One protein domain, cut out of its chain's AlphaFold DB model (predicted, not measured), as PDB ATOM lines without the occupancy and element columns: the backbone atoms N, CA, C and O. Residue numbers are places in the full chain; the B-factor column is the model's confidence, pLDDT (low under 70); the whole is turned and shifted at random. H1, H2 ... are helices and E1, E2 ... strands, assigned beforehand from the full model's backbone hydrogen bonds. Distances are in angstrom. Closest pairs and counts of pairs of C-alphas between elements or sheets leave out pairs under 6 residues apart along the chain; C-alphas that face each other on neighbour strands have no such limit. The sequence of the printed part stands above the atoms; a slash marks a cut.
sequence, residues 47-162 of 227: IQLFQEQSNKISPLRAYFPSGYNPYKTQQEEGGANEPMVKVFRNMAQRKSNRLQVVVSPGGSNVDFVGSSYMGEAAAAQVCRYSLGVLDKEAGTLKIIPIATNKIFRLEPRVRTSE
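Overview. This is residues 47 to 162 of the 227 residues of the protein "ADP-ribosylation factor GTPase-activating protein AGD8" of Hibiscus syriacus (UniProt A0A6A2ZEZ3). Two separate sheets make the arms of a loose, open V: the E6 E7 hairpin with short E1 along E7 is one arm, and the larger, twisted sheet E3 E4 E5 E9 is the other. The short parallel pair E2 and E8 lies between them, E8 running on into E9; small H2 grazes the larger sheet and H1 lies away from both sheets. The printed part has 116 residues, with two named helices and nine named strands in the order E1 E2 H1 E3 E4 E5 H2 E6 E7 E8 E9, and under half of the residues are in named elements. The class is mixed; the larger sheet is antiparallel, and the smaller, ordered E1 E7 E6, is mixed. The whole is loose, with a radius of gyration of the C-alphas of 16.6 A and spans of 47 by 42 by 26 A.

Arrangement. E1, residues 47 to 49, is the parallel neighbour of E7, residues 140 to 145, with N 48 and O 141 at 2.8 A. E7 forms an antiparallel hairpin with E6, residues 130 to 135, where N 133 and O 142 are 2.9 A apart. E2, residues 61 to 63, is parallel to E8, residues 151 to 153, with N 152 and O 61 at 2.9 A. H1, residues 70 to 76, is not on either of these two larger sheets; 1 of its 3 O i to N i+4 pairs and 1 of its 4 O i to N i+3 pairs are within hydrogen-bond range. E3, residues 84 to 89, E4, residues 99 to 104, and E5, residues 110 to 115, form a meander, each strand the antiparallel neighbour of the one before; N 86 and O 102 are 2.8 A apart, as are N 103 and O 112. E9, residues 155 to 158, is antiparallel to E5 at 142 degrees, with N 157 and O 111 at 2.7 A. This sheet is twisted, its C-alphas up to 4.2 A off the best plane. H2, residues 119 to 122, only grazes it and is too short for an O i to N i+4 pair. The closest C-alphas of E5 and E8, Gly 114 and Phe 152, are 5.3 A apart. E4 and E6 are apart.

Along the chain. E1 begins at C-alpha 47, (124.756, 139.847, 61.923). E3 is 16.6 A long, E4 16.5 A, E5 16.0 A, E6 16.2 A and E7 16.4 A. E9 ends at C-alpha 158, (121.623, 168.346, 95.222).

Size, cuts and confidence. The farthest C-alphas, Glu 137 and Glu 162, are 54.2 A apart. The printed part has no cut, and the link E1 to E2 is long, with 11 residues. Mean pLDDT of the printed part is 82.1; residues 73 to 81, 93 to 96, 120 to 121 and 160 to 162 are under 70.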
ATOM      1  N   ILE A  47     124.332 139.370  60.603       93.12
ATOM      2  CA  ILE A  47     124.756 139.847  61.923       93.12
ATOM      3  C   ILE A  47     126.167 140.436  61.827       93.12
ATOM      4  O   ILE A  47     127.096 139.778  61.362       93.12
ATOM      5  N   GLN A  48     126.334 141.677  62.285       92.06
ATOM      6  CA  GLN A  48     127.624 142.354  62.417       92.06
ATOM      7  C   GLN A  48     127.886 142.666  63.887       92.06
ATOM      8  O   GLN A  48     127.152 143.439  64.501       92.06
ATOM      9  N   LEU A  49     128.942 142.079  64.449       90.44
ATOM     10  CA  LEU A  49     129.342 142.303  65.835       90.44
ATOM     11  C   LEU A  49     130.509 143.291  65.895       90.44
ATOM     12  O   LEU A  49     131.579 143.031  65.349       90.44
ATOM     13  N   PHE A  50     130.312 144.401  66.598       87.19
ATOM     14  CA  PHE A  50     131.369 145.361  66.890       87.19
ATOM     15  C   PHE A  50     132.048 144.992  68.206       87.19
ATOM     16  O   PHE A  50     131.388 144.662  69.187       87.19
ATOM     17  N   GLN A  51     133.375 145.045  68.232       82.56
ATOM     18  CA  GLN A  51     134.147 144.840  69.454       82.56
ATOM     19  C   GLN A  51     134.452 146.175  70.132       82.56
ATOM     20  O   GLN A  51     134.504 147.224  69.487       82.56
ATOM     21  N   GLU A  52     134.653 146.124  71.448       77.50
ATOM     22  CA  GLU A  52     135.044 147.285  72.239       77.50
ATOM     23  C   GLU A  52     136.422 147.791  71.790       77.50
ATOM     24  O   GLU A  52     137.401 147.046  71.764       77.50
ATOM     25  N   GLN A  53     136.491 149.065  71.405       78.38
ATOM     26  CA  GLN A  53     137.730 149.708  70.972       78.38
ATOM     27  C   GLN A  53     138.344 150.465  72.151       78.38
ATOM     28  O   GLN A  53     137.653 151.213  72.830       78.38
ATOM     29  N   SER A  54     139.655 150.356  72.377       70.25
ATOM     30  CA  SER A  54     140.324 151.076  73.480       70.25
ATOM     31  C   SER A  54     140.225 152.601  73.362       70.25
ATOM     32  O   SER A  54     140.231 153.303  74.373       70.25
ATOM     33  N   ASN A  55     140.126 153.099  72.126       76.12
ATOM     34  CA  ASN A  55     140.193 154.520  71.789       76.12
ATOM     35  C   ASN A  55     138.823 155.217  71.829       76.12
ATOM     36  O   ASN A  55     138.759 156.435  71.686       76.12
ATOM     37  N   LYS A  56     137.725 154.465  71.985       79.12
ATOM     38  CA  LYS A  56     136.354 154.993  71.996       79.12
ATOM     39  C   LYS A  56     135.552 154.317  73.100       79.12
ATOM     40  O   LYS A  56     135.641 153.112  73.285       79.12
ATOM     41  N   ILE A  57     134.753 155.088  73.830       78.75
ATOM     42  CA  ILE A  57     133.884 154.524  74.866       78.75
ATOM     43  C   ILE A  57     132.673 153.885  74.176       78.75
ATOM     44  O   ILE A  57     131.987 154.543  73.394       78.75
ATOM     45  N   SER A  58     132.434 152.600  74.451       87.25
ATOM     46  CA  SER A  58     131.226 151.882  74.029       87.25
ATOM     47  C   SER A  58     129.961 152.592  74.545       87.25
ATOM     48  O   SER A  58     130.023 153.288  75.560       87.25
ATOM     49  N   PRO A  59     128.792 152.435  73.903       90.44
ATOM     50  CA  PRO A  59     127.571 153.090  74.360       90.44
ATOM     51  C   PRO A  59     127.259 152.753  75.824       90.44
ATOM     52  O   PRO A  59     127.421 151.614  76.273       90.44
ATOM     53  N   LEU A  60     126.805 153.762  76.567       89.75
ATOM     54  CA  LEU A  60     126.436 153.666  77.977       89.75
ATOM     55  C   LEU A  60     124.918 153.648  78.104       89.75
ATOM     56  O   LEU A  60     124.224 154.401  77.424       89.75
ATOM     57  N   ARG A  61     124.402 152.819  79.013       89.94
ATOM     58  CA  ARG A  61     122.976 152.777  79.332       89.94
ATOM     59  C   ARG A  61     122.761 153.228  80.765       89.94
ATOM     60  O   ARG A  61     123.282 152.610  81.691       89.94
ATOM     61  N   ALA A  62     121.962 154.269  80.938       90.44
ATOM     62  CA  ALA A  62     121.583 154.784  82.242       90.44
ATOM     63  C   ALA A  62     120.073 155.023  82.301       90.44
ATOM     64  O   ALA A  62     119.441 155.231  81.265       90.44
ATOM     65  N   TYR A  63     119.496 154.984  83.498       91.25
ATOM     66  CA  TYR A  63     118.095 155.337  83.718       91.25
ATOM     67  C   TYR A  63     117.936 156.231  84.945       91.25
ATOM     68  O   TYR A  63     118.708 156.149  85.905       91.25
ATOM     69  N   PHE A  64     116.908 157.077  84.898       92.06
ATOM     70  CA  PHE A  64     116.544 157.987  85.975       92.06
ATOM     71  C   PHE A  64     115.438 157.350  86.830       92.06
ATOM     72  O   PHE A  64     114.287 157.311  86.393       92.06
ATOM     73  N   PRO A  65     115.730 156.862  88.049       87.31
ATOM     74  CA  PRO A  65     114.706 156.344  88.956       87.31
ATOM     75  C   PRO A  65     113.716 157.430  89.405       87.31
ATOM     76  O   PRO A  65     112.614 157.106  89.826       87.31
ATOM     77  N   SER A  66     114.081 158.710  89.289       85.44
ATOM     78  CA  SER A  66     113.196 159.851  89.548       85.44
ATOM     79  C   SER A  66     112.110 160.054  88.484       85.44
ATOM     80  O   SER A  66     111.249 160.907  88.666       85.44
ATOM     81  N   GLY A  67     112.164 159.335  87.355       85.88
ATOM     82  CA  GLY A  67     111.264 159.563  86.219       85.88
ATOM     83  C   GLY A  67     111.608 160.804  85.387       85.88
ATOM     84  O   GLY A  67     110.818 161.202  84.532       85.88
ATOM     85  N   TYR A  68     112.779 161.412  85.612       85.69
ATOM     86  CA  TYR A  68     113.258 162.540  84.813       85.69
ATOM     87  C   TYR A  68     113.380 162.150  83.333       85.69
ATOM     88  O   TYR A  68     114.008 161.144  82.994       85.69
ATOM     89  N   ASN A  69     112.786 162.963  82.456       85.69
ATOM     90  CA  ASN A  69     112.864 162.786  81.012       85.69
ATOM     91  C   ASN A  69     113.593 163.987  80.380       85.69
ATOM     92  O   ASN A  69     113.012 165.074  80.339       85.69
ATOM     93  N   PRO A  70     114.810 163.794  79.836       81.12
ATOM     94  CA  PRO A  70     115.599 164.884  79.261       81.12
ATOM     95  C   PRO A  70     114.932 165.553  78.050       81.12
ATOM     96  O   PRO A  70     115.212 166.714  77.773       81.12
ATOM     97  N   TYR A  71     114.024 164.863  77.348       78.75
ATOM     98  CA  TYR A  71     113.333 165.414  76.177       78.75
ATOM     99  C   TYR A  71     112.210 166.393  76.538       78.75
ATOM    100  O   TYR A  71     111.926 167.305  75.767       78.75
ATOM    101  N   LYS A  72     111.568 166.229  77.704       74.38
ATOM    102  CA  LYS A  72     110.482 167.126  78.140       74.38
ATOM    103  C   LYS A  72     111.016 168.497  78.546       74.38
ATOM    104  O   LYS A  72     110.451 169.515  78.169       74.38
ATOM    105  N   THR A  73     112.159 168.516  79.231       64.69
ATOM    106  CA  THR A  73     112.820 169.754  79.669       64.69
ATOM    107  C   THR A  73     113.195 170.663  78.495       64.69
ATOM    108  O   THR A  73     113.135 171.879  78.622       64.69
ATOM    109  N   GLN A  74     113.503 170.094  77.322       62.56
ATOM    110  CA  GLN A  74     113.798 170.876  76.114       62.56
ATOM    111  C   GLN A  74     112.575 171.618  75.550       62.56
ATOM    112  O   GLN A  74     112.744 172.647  74.900       62.56
ATOM    113  N   GLN A  75     111.360 171.103  75.771       59.78
ATOM    114  CA  GLN A  75     110.126 171.689  75.238       59.78
ATOM    115  C   GLN A  75     109.539 172.766  76.157       59.78
ATOM    116  O   GLN A  75     108.959 173.729  75.662       59.78
ATOM    117  N   GLU A  76     109.690 172.617  77.474       60.72
ATOM    118  CA  GLU A  76     109.064 173.508  78.460       60.72
ATOM    119  C   GLU A  76     109.851 174.812  78.694       60.72
ATOM    120  O   GLU A  76     109.237 175.851  78.921       60.72
ATOM    121  N   GLU A  77     111.187 174.801  78.595       58.81
ATOM    122  CA  GLU A  77     112.027 175.958  78.965       58.81
ATOM    123  C   GLU A  77     112.435 176.887  77.810       58.81
ATOM    124  O   GLU A  77     113.231 177.795  78.023       58.81
ATOM    125  N   GLY A  78     111.887 176.727  76.599       50.06
ATOM    126  CA  GLY A  78     112.001 177.762  75.560       50.06
ATOM    127  C   GLY A  78     113.434 178.252  75.287       50.06
ATOM    128  O   GLY A  78     113.666 179.451  75.198       50.06
ATOM    129  N   GLY A  79     114.387 177.328  75.142       53.94
ATOM    130  CA  GLY A  79     115.742 177.615  74.664       53.94
ATOM    131  C   GLY A  79     116.822 177.753  75.747       53.94
ATOM    132  O   GLY A  79     116.712 178.554  76.664       53.94
ATOM    133  N   ALA A  80     117.912 177.003  75.533       54.03
ATOM    134  CA  ALA A  80     119.284 177.154  76.064       54.03
ATOM    135  C   ALA A  80     119.799 176.097  77.057       54.03
ATOM    136  O   ALA A  80     121.013 175.970  77.199       54.03
ATOM    137  N   ASN A  81     118.949 175.283  77.680       66.38
ATOM    138  CA  ASN A  81     119.388 174.399  78.764       66.38
ATOM    139  C   ASN A  81     119.397 172.910  78.373       66.38
ATOM    140  O   ASN A  81     118.696 172.091  78.968       66.38
ATOM    141  N   GLU A  82     120.197 172.534  77.368       77.94
ATOM    142  CA  GLU A  82     120.434 171.113  77.071       77.94
ATOM    143  C   GLU A  82     121.103 170.426  78.282       77.94
ATOM    144  O   GLU A  82     122.049 170.979  78.855       77.94
ATOM    145  N   PRO A  83     120.635 169.237  78.714       85.69
ATOM    146  CA  PRO A  83     121.264 168.526  79.817       85.69
ATOM    147  C   PRO A  83     122.704 168.153  79.456       85.69
ATOM    148  O   PRO A  83     122.967 167.422  78.502       85.69
ATOM    149  N   MET A  84     123.654 168.614  80.262       88.19
ATOM    150  CA  MET A  84     125.065 168.319  80.064       88.19
ATOM    151  C   MET A  84     125.377 166.919  80.597       88.19
ATOM    152  O   MET A  84     125.240 166.650  81.792       88.19
ATOM    153  N   VAL A  85     125.840 166.033  79.716       90.75
ATOM    154  CA  VAL A  85     126.245 164.667  80.068       90.75
ATOM    155  C   VAL A  85     127.768 164.581  80.114       90.75
ATOM    156  O   VAL A  85     128.447 164.796  79.112       90.75
ATOM    157  N   LYS A  86     128.319 164.237  81.279       91.56
ATOM    158  CA  LYS A  86     129.751 163.997  81.486       91.56
ATOM    159  C   LYS A  86     129.994 162.542  81.854       91.56
ATOM    160  O   LYS A  86     129.308 161.979  82.706       91.56
ATOM    161  N   VAL A  87     131.013 161.950  81.245       90.06
ATOM    162  CA  VAL A  87     131.453 160.585  81.541       90.06
ATOM    163  C   VAL A  87     132.892 160.641  82.021       90.06
ATOM    164  O   VAL A  87     133.781 161.106  81.314       90.06
ATOM    165  N   PHE A  88     133.118 160.137  83.225       88.62
ATOM    166  CA  PHE A  88     134.430 160.038  83.838       88.62
ATOM    167  C   PHE A  88     134.877 158.585  83.839       88.62
ATOM    168  O   PHE A  88     134.146 157.685  84.262       88.62
ATOM    169  N   ARG A  89     136.109 158.361  83.384       86.31
ATOM    170  CA  ARG A  89     136.771 157.060  83.416       86.31
ATOM    171  C   ARG A  89     137.976 157.126  84.331       86.31
ATOM    172  O   ARG A  89     138.781 158.048  84.246       86.31
ATOM    173  N   ASN A  90     138.112 156.124  85.190       84.06
ATOM    174  CA  ASN A  90     139.307 155.985  86.002       84.06
ATOM    175  C   ASN A  90     140.485 155.525  85.124       84.06
ATOM    176  O   ASN A  90     140.416 154.470  84.494       84.06
ATOM    177  N   MET A  91     141.559 156.314  85.098       80.19
ATOM    178  CA  MET A  91     142.771 156.040  84.314       80.19
ATOM    179  C   MET A  91     143.804 155.184  85.067       80.19
ATOM    180  O   MET A  91     144.826 154.809  84.498       80.19
ATOM    181  N   ALA A  92     143.562 154.844  86.337       77.88
ATOM    182  CA  ALA A  92     144.464 153.995  87.103       77.88
ATOM    183  C   ALA A  92     144.514 152.583  86.500       77.88
ATOM    184  O   ALA A  92     143.484 151.916  86.364       77.88
ATOM    185  N   GLN A  93     145.723 152.091  86.213       61.28
ATOM    186  CA  GLN A  93     145.964 150.809  85.529       61.28
ATOM    187  C   GLN A  93     145.264 149.604  86.187       61.28
ATOM    188  O   GLN A  93     144.908 148.648  85.507       61.28
ATOM    189  N   ARG A  94     145.024 149.646  87.504       66.19
ATOM    190  CA  ARG A  94     144.370 148.567  88.267       66.19
ATOM    191  C   ARG A  94     142.841 148.683  88.358       66.19
ATOM    192  O   ARG A  94     142.197 147.765  88.854       66.19
ATOM    193  N   LYS A  95     142.246 149.810  87.944       64.94
ATOM    194  CA  LYS A  95     140.816 150.138  88.138       64.94
ATOM    195  C   LYS A  95     140.172 150.751  86.880       64.94
ATOM    196  O   LYS A  95     139.184 151.473  86.992       64.94
ATOM    197  N   SER A  96     140.683 150.424  85.692       66.12
ATOM    198  CA  SER A  96     140.271 150.991  84.391       66.12
ATOM    199  C   SER A  96     138.807 150.746  83.989       66.12
ATOM    200  O   SER A  96     138.297 151.411  83.083       66.12
ATOM    201  N   ASN A  97     138.126 149.827  84.683       73.56
ATOM    202  CA  ASN A  97     136.709 149.492  84.500       73.56
ATOM    203  C   ASN A  97     135.759 150.342  85.363       73.56
ATOM    204  O   ASN A  97     134.550 150.121  85.345       73.56
ATOM    205  N   ARG A  98     136.279 151.290  86.158       84.81
ATOM    206  CA  ARG A  98     135.446 152.213  86.938       84.81
ATOM    207  C   ARG A  98     135.057 153.416  86.082       84.81
ATOM    208  O   ARG A  98     135.896 154.240  85.725       84.81
ATOM    209  N   LEU A  99     133.767 153.501  85.802       87.88
ATOM    210  CA  LEU A  99     133.093 154.611  85.140       87.88
ATOM    211  C   LEU A  99     132.127 155.327  86.090       87.88
ATOM    212  O   LEU A  99     131.517 154.692  86.964       87.88
ATOM    213  N   GLN A 100     131.974 156.628  85.874       90.69
ATOM    214  CA  GLN A 100     130.968 157.475  86.501       90.69
ATOM    215  C   GLN A 100     130.319 158.355  85.431       90.69
ATOM    216  O   GLN A 100     131.007 158.984  84.634       90.69
ATOM    217  N   VAL A 101     128.995 158.384  85.420       91.81
ATOM    218  CA  VAL A 101     128.186 159.210  84.526       91.81
ATOM    219  C   VAL A 101     127.524 160.285  85.370       91.81
ATOM    220  O   VAL A 101     126.943 159.980  86.409       91.81
ATOM    221  N   VAL A 102     127.630 161.535  84.940       91.88
ATOM    222  CA  VAL A 102     126.993 162.682  85.581       91.88
ATOM    223  C   VAL A 102     126.131 163.374  84.542       91.88
ATOM    224  O   VAL A 102     126.628 163.757  83.483       91.88
ATOM    225  N   VAL A 103     124.843 163.512  84.834       91.56
ATOM    226  CA  VAL A 103     123.899 164.258  84.007       91.56
ATOM    227  C   VAL A 103     123.433 165.471  84.790       91.56
ATOM    228  O   VAL A 103     122.840 165.339  85.859       91.56
ATOM    229  N   SER A 104     123.707 166.645  84.241       89.62
ATOM    230  CA  SER A 104     123.380 167.937  84.827       89.62
ATOM    231  C   SER A 104     122.290 168.595  83.975       89.62
ATOM    232  O   SER A 104     122.608 169.098  82.896       89.62
ATOM    233  N   PRO A 105     121.016 168.596  84.408       87.88
ATOM    234  CA  PRO A 105     119.968 169.355  83.735       87.88
ATOM    235  C   PRO A 105     120.263 170.851  83.871       87.88
ATOM    236  O   PRO A 105     120.594 171.314  84.970       87.88
ATOM    237  N   GLY A 106     120.140 171.611  82.781       80.56
ATOM    238  CA  GLY A 106     120.197 173.070  82.862       80.56
ATOM    239  C   GLY A 106     118.998 173.611  83.653       80.56
ATOM    240  O   GLY A 106     117.970 172.949  83.752       80.56
ATOM    241  N   GLY A 107     119.178 174.746  84.328       76.19
ATOM    242  CA  GLY A 107     118.140 175.352  85.176       76.19
ATOM    243  C   GLY A 107     117.919 174.692  86.547       76.19
ATOM    244  O   GLY A 107     117.332 175.310  87.431       76.19
ATOM    245  N   SER A 108     118.441 173.482  86.787       79.62
ATOM    246  CA  SER A 108     118.259 172.765  88.058       79.62
ATOM    247  C   SER A 108     119.522 172.729  88.928       79.62
ATOM    248  O   SER A 108     120.654 172.684  88.432       79.62
ATOM    249  N   ASN A 109     119.327 172.692  90.252       83.94
ATOM    250  CA  ASN A 109     120.409 172.535  91.229       83.94
ATOM    251  C   ASN A 109     120.702 171.062  91.584       83.94
ATOM    252  O   ASN A 109     121.233 170.765  92.654       83.94
ATOM    253  N   VAL A 110     120.302 170.124  90.723       87.19
ATOM    254  CA  VAL A 110     120.416 168.683  90.969       87.19
ATOM    255  C   VAL A 110     121.288 168.056  89.891       87.19
ATOM    256  O   VAL A 110     121.041 168.238  88.706       87.19
ATOM    257  N   ASP A 111     122.290 167.288  90.301       91.00
ATOM    258  CA  ASP A 111     123.102 166.449  89.430       91.00
ATOM    259  C   ASP A 111     122.718 164.987  89.600       91.00
ATOM    260  O   ASP A 111     122.672 164.453  90.705       91.00
ATOM    261  N   PHE A 112     122.479 164.309  88.490       91.75
ATOM    262  CA  PHE A 112     122.203 162.884  88.474       91.75
ATOM    263  C   PHE A 112     123.508 162.117  88.291       91.75
ATOM    264  O   PHE A 112     124.138 162.195  87.238       91.75
ATOM    265  N   VAL A 113     123.921 161.362  89.305       91.88
ATOM    266  CA  VAL A 113     125.205 160.657  89.323       91.88
ATOM    267  C   VAL A 113     124.982 159.150  89.311       91.88
ATOM    268  O   VAL A 113     124.381 158.595  90.223       91.88
ATOM    269  N   GLY A 114     125.512 158.470  88.299       90.94
ATOM    270  CA  GLY A 114     125.593 157.013  88.234       90.94
ATOM    271  C   GLY A 114     127.032 156.551  88.352       90.94
ATOM    272  O   GLY A 114     127.899 157.026  87.623       90.94
ATOM    273  N   SER A 115     127.304 155.595  89.232       89.31
ATOM    274  CA  SER A 115     128.636 155.001  89.372       89.31
ATOM    275  C   SER A 115     128.594 153.501  89.097       89.31
ATOM    276  O   SER A 115     127.611 152.833  89.386       89.31
ATOM    277  N   SER A 116     129.666 152.968  88.515       85.12
ATOM    278  CA  SER A 116     129.798 151.532  88.195       85.12
ATOM    279  C   SER A 116     130.355 150.690  89.346       85.12
ATOM    280  O   SER A 116     130.449 149.470  89.227       85.12
ATOM    281  N   TYR A 117     130.818 151.328  90.420       78.38
ATOM    282  CA  TYR A 117     131.526 150.681  91.528       78.38
ATOM    283  C   TYR A 117     130.809 150.840  92.871       78.38
ATOM    284  O   TYR A 117     131.282 150.296  93.864       78.38
ATOM    285  N   MET A 118     129.682 151.552  92.903       74.19
ATOM    286  CA  MET A 118     128.789 151.620  94.058       74.19
ATOM    287  C   MET A 118     127.370 151.249  93.630       74.19
ATOM    288  O   MET A 118     127.010 151.371  92.457       74.19
ATOM    289  N   GLY A 119     126.572 150.798  94.595       72.19
ATOM    290  CA  GLY A 119     125.179 150.428  94.375       72.19
ATOM    291  C   GLY A 119     125.012 149.190  93.489       72.19
ATOM    292  O   GLY A 119     125.868 148.307  93.444       72.19
ATOM    293  N   GLU A 120     123.892 149.134  92.773       69.88
ATOM    294  CA  GLU A 120     123.479 147.991  91.948       69.88
ATOM    295  C   GLU A 120     124.490 147.649  90.842       69.88
ATOM    296  O   GLU A 120     124.781 146.481  90.589       69.88
ATOM    297  N   ALA A 121     125.116 148.662  90.237       69.62
ATOM    298  CA  ALA A 121     126.097 148.461  89.174       69.62
ATOM    299  C   ALA A 121     127.420 147.844  89.674       69.62
ATOM    300  O   ALA A 121     128.236 147.410  88.859       69.62
ATOM    301  N   ALA A 122     127.660 147.790  90.990       72.38
ATOM    302  CA  ALA A 122     128.830 147.144  91.587       72.38
ATOM    303  C   ALA A 122     128.671 145.623  91.752       72.38
ATOM    304  O   ALA A 122     129.672 144.936  91.959       72.38
ATOM    305  N   ALA A 123     127.442 145.106  91.664       73.19
ATOM    306  CA  ALA A 123     127.157 143.690  91.840       73.19
ATOM    307  C   ALA A 123     127.812 142.826  90.748       73.19
ATOM    308  O   ALA A 123     128.073 143.282  89.629       73.19
ATOM    309  N   ALA A 124     128.076 141.558  91.075       70.62
ATOM    310  CA  ALA A 124     128.574 140.585  90.111       70.62
ATOM    311  C   ALA A 124     127.531 140.385  89.001       70.62
ATOM    312  O   ALA A 124     126.408 139.952  89.254       70.62
ATOM    313  N   GLN A 125     127.893 140.730  87.767       70.31
ATOM    314  CA  GLN A 125     126.968 140.667  86.641       70.31
ATOM    315  C   GLN A 125     127.017 139.294  85.981       70.31
ATOM    316  O   GLN A 125     128.023 138.926  85.378       70.31
ATOM    317  N   VAL A 126     125.910 138.559  86.068       78.19
ATOM    318  CA  VAL A 126     125.724 137.280  85.360       78.19
ATOM    319  C   VAL A 126     125.290 137.513  83.906       78.19
ATOM    320  O   VAL A 126     125.645 136.752  83.011       78.19
ATOM    321  N   CYS A 127     124.558 138.600  83.650       83.38
ATOM    322  CA  CYS A 127     123.993 138.911  82.338       83.38
ATOM    323  C   CYS A 127     124.921 139.804  81.507       83.38
ATOM    324  O   CYS A 127     125.517 140.746  82.034       83.38
ATOM    325  N   ARG A 128     124.992 139.549  80.193       86.50
ATOM    326  CA  ARG A 128     125.663 140.414  79.210       86.50
ATOM    327  C   ARG A 128     124.641 141.128  78.337       86.50
ATOM    328  O   ARG A 128     123.800 140.488  77.719       86.50
ATOM    329  N   TYR A 129     124.740 142.449  78.277       87.25
ATOM    330  CA  TYR A 129     123.865 143.317  77.508       87.25
ATOM    331  C   TYR A 129     124.601 143.898  76.302       87.25
ATOM    332  O   TYR A 129     125.798 144.193  76.334       87.25
ATOM    333  N   SER A 130     123.875 144.067  75.203       90.75
ATOM    334  CA  SER A 130     124.375 144.673  73.970       90.75
ATOM    335  C   SER A 130     123.251 145.452  73.298       90.75
ATOM    336  O   SER A 130     122.075 145.133  73.465       90.75
ATOM    337  N   LEU A 131     123.619 146.498  72.572       91.75
ATOM    338  CA  LEU A 131     122.724 147.328  71.779       91.75
ATOM    339  C   LEU A 131     122.694 146.799  70.347       91.75
ATOM    340  O   LEU A 131     123.737 146.678  69.713       91.75
ATOM    341  N   GLY A 132     121.501 146.469  69.862       93.12
ATOM    342  CA  GLY A 132     121.269 146.023  68.493       93.12
ATOM    343  C   GLY A 132     120.531 147.092  67.694       93.12
ATOM    344  O   GLY A 132     119.500 147.579  68.151       93.12
ATOM    345  N   VAL A 133     121.031 147.433  66.509       93.69
ATOM    346  CA  VAL A 133     120.317 148.257  65.522       93.69
ATOM    347  C   VAL A 133     120.035 147.387  64.305       93.69
ATOM    348  O   VAL A 133     120.967 146.875  63.683       93.69
ATOM    349  N   LEU A 134     118.752 147.185  64.006       94.31
ATOM    350  CA  LEU A 134     118.285 146.389  62.875       94.31
ATOM    351  C   LEU A 134     117.839 147.314  61.743       94.31
ATOM    352  O   LEU A 134     116.811 147.978  61.868       94.31
ATOM    353  N   ASP A 135     118.572 147.294  60.633       93.25
ATOM    354  CA  ASP A 135     118.103 147.858  59.370       93.25
ATOM    355  C   ASP A 135     117.305 146.796  58.617       93.25
ATOM    356  O   ASP A 135     117.865 145.800  58.152       93.25
ATOM    357  N   LYS A 136     115.990 147.016  58.500       91.25
ATOM    358  CA  LYS A 136     115.083 146.110  57.781       91.25
ATOM    359  C   LYS A 136     115.341 146.121  56.275       91.25
ATOM    360  O   LYS A 136     115.365 145.060  55.668       91.25
ATOM    361  N   GLU A 137     115.590 147.297  55.697       90.81
ATOM    362  CA  GLU A 137     115.835 147.460  54.256       90.81
ATOM    363  C   GLU A 137     117.152 146.808  53.821       90.81
ATOM    364  O   GLU A 137     117.209 146.111  52.814       90.81
ATOM    365  N   ALA A 138     118.211 146.982  54.618       88.12
ATOM    366  CA  ALA A 138     119.525 146.406  54.339       88.12
ATOM    367  C   ALA A 138     119.684 144.959  54.845       88.12
ATOM    368  O   ALA A 138     120.756 144.371  54.679       88.12
ATOM    369  N   GLY A 139     118.682 144.410  55.543       90.38
ATOM    370  CA  GLY A 139     118.751 143.084  56.160       90.38
ATOM    371  C   GLY A 139     119.979 142.902  57.060       90.38
ATOM    372  O   GLY A 139     120.621 141.853  57.027       90.38
ATOM    373  N   THR A 140     120.366 143.927  57.830       93.56
ATOM    374  CA  THR A 140     121.600 143.907  58.638       93.56
ATOM    375  C   THR A 140     121.326 144.263  60.099       93.56
ATOM    376  O   THR A 140     120.765 145.314  60.399       93.56
ATOM    377  N   LEU A 141     121.781 143.408  61.023       94.12
ATOM    378  CA  LEU A 141     121.727 143.624  62.471       94.12
ATOM    379  C   LEU A 141     123.121 143.980  62.988       94.12
ATOM    380  O   LEU A 141     124.017 143.136  63.015       94.12
ATOM    381  N   LYS A 142     123.297 145.225  63.433       94.25
ATOM    382  CA  LYS A 142     124.538 145.717  64.044       94.25
ATOM    383  C   LYS A 142     124.446 145.585  65.558       94.25
ATOM    384  O   LYS A 142     123.593 146.220  66.170       94.25
ATOM    385  N   ILE A 143     125.324 144.787  66.155       93.19
ATOM    386  CA  ILE A 143     125.386 144.545  67.600       93.19
ATOM    387  C   ILE A 143     126.619 145.243  68.171       93.19
ATOM    388  O   ILE A 143     127.741 144.987  67.735       93.19
ATOM    389  N   ILE A 144     126.411 146.103  69.164       91.88
ATOM    390  CA  ILE A 144     127.449 146.870  69.852       91.88
ATOM    391  C   ILE A 144     127.395 146.536  71.352       91.88
ATOM    392  O   ILE A 144     126.330 146.663  71.965       91.88
ATOM    393  N   PRO A 145     128.504 146.117  71.985       90.25
ATOM    394  CA  PRO A 145     128.537 145.860  73.419       90.25
ATOM    395  C   PRO A 145     128.324 147.156  74.208       90.25
ATOM    396  O   PRO A 145     128.736 148.233  73.787       90.25
ATOM    397  N   ILE A 146     127.690 147.052  75.377       89.44
ATOM    398  CA  ILE A 146     127.534 148.188  76.294       89.44
ATOM    399  C   ILE A 146     128.809 148.338  77.129       89.44
ATOM    400  O   ILE A 146     129.368 147.346  77.603       89.44
ATOM    401  N   ALA A 147     129.249 149.579  77.346       85.50
ATOM    402  CA  ALA A 147     130.437 149.875  78.141       85.50
ATOM    403  C   ALA A 147     130.352 149.251  79.537       85.50
ATOM    404  O   ALA A 147     129.361 149.405  80.258       85.50
ATOM    405  N   THR A 148     131.417 148.552  79.937       79.81
ATOM    406  CA  THR A 148     131.527 147.817  81.214       79.81
ATOM    407  C   THR A 148     130.420 146.792  81.470       79.81
ATOM    408  O   THR A 148     130.359 146.256  82.569       79.81
ATOM    409  N   ASN A 149     129.565 146.513  80.475       86.44
ATOM    410  CA  ASN A 149     128.369 145.682  80.592       86.44
ATOM    411  C   ASN A 149     127.382 146.140  81.695       86.44
ATOM    412  O   ASN A 149     126.541 145.373  82.164       86.44
ATOM    413  N   LYS A 150     127.461 147.408  82.120       84.19
ATOM    414  CA  LYS A 150     126.710 147.941  83.264       84.19
ATOM    415  C   LYS A 150     125.576 148.854  82.842       84.19
ATOM    416  O   LYS A 150     125.697 149.640  81.905       84.19
ATOM    417  N   ILE A 151     124.479 148.746  83.587       87.62
ATOM    418  CA  ILE A 151     123.357 149.676  83.529       87.62
ATOM    419  C   ILE A 151     123.493 150.605  84.732       87.62
ATOM    420  O   ILE A 151     123.566 150.151  85.873       87.62
ATOM    421  N   PHE A 152     123.570 151.905  84.471       89.12
ATOM    422  CA  PHE A 152     123.759 152.913  85.505       89.12
ATOM    423  C   PHE A 152     122.407 153.385  86.031       89.12
ATOM    424  O   PHE A 152     121.625 154.009  85.312       89.12
ATOM    425  N   ARG A 153     122.151 153.129  87.310       90.31
ATOM    426  CA  ARG A 153     121.089 153.808  88.046       90.31
ATOM    427  C   ARG A 153     121.597 155.188  88.446       90.31
ATOM    428  O   ARG A 153     122.619 155.288  89.120       90.31
ATOM    429  N   LEU A 154     120.921 156.236  87.994       90.88
ATOM    430  CA  LEU A 154     121.331 157.605  88.290       90.88
ATOM    431  C   LEU A 154     120.712 158.077  89.606       90.88
ATOM    432  O   LEU A 154     119.496 158.073  89.762       90.88
ATOM    433  N   GLU A 155     121.535 158.501  90.554       90.50
ATOM    434  CA  GLU A 155     121.068 159.039  91.831       90.50
ATOM    435  C   GLU A 155     121.024 160.569  91.772       90.50
ATOM    436  O   GLU A 155     122.031 161.181  91.408       90.50
ATOM    437  N   PRO A 156     119.892 161.208  92.116       90.62
ATOM    438  CA  PRO A 156     119.835 162.657  92.227       90.62
ATOM    439  C   PRO A 156     120.681 163.120  93.414       90.62
ATOM    440  O   PRO A 156     120.529 162.632  94.532       90.62
ATOM    441  N   ARG A 157     121.554 164.092  93.180       88.06
ATOM    442  CA  ARG A 157     122.360 164.762  94.198       88.06
ATOM    443  C   ARG A 157     122.158 166.256  94.085       88.06
ATOM    444  O   ARG A 157     122.368 166.834  93.026       88.06
ATOM    445  N   VAL A 158     121.743 166.887  95.173       87.50
ATOM    446  CA  VAL A 158     121.623 168.346  95.222       87.50
ATOM    447  C   VAL A 158     123.032 168.931  95.273       87.50
ATOM    448  O   VAL A 158     123.857 168.458  96.056       87.50
ATOM    449  N   ARG A 159     123.322 169.953  94.462       78.81
ATOM    450  CA  ARG A 159     124.576 170.705  94.573       78.81
ATOM    451  C   ARG A 159     124.488 171.596  95.813       78.81
ATOM    452  O   ARG A 159     124.160 172.778  95.742       78.81
ATOM    453  N   THR A 160     124.710 171.012  96.982       67.75
ATOM    454  CA  THR A 160     125.020 171.773  98.189       67.75
ATOM    455  C   THR A 160     126.509 172.093  98.165       67.75
ATOM    456  O   THR A 160     127.335 171.256  97.789       67.75
ATOM    457  N   SER A 161     126.865 173.315  98.554       58.16
ATOM    458  CA  SER A 161     128.234 173.855  98.590       58.16
ATOM    459  C   SER A 161     129.239 173.017  99.403       58.16
ATOM    460  O   SER A 161     130.439 173.251  99.318       58.16
ATOM    461  N   GLU A 162     128.770 172.020 100.155       52.91
ATOM    462  CA  GLU A 162     129.558 171.123 101.009       52.91
ATOM    463  C   GLU A 162     130.057 169.853 100.281       52.91
ATOM    464  O   GLU A 162     131.037 169.227 100.685       52.91
TER     465      GLU A 162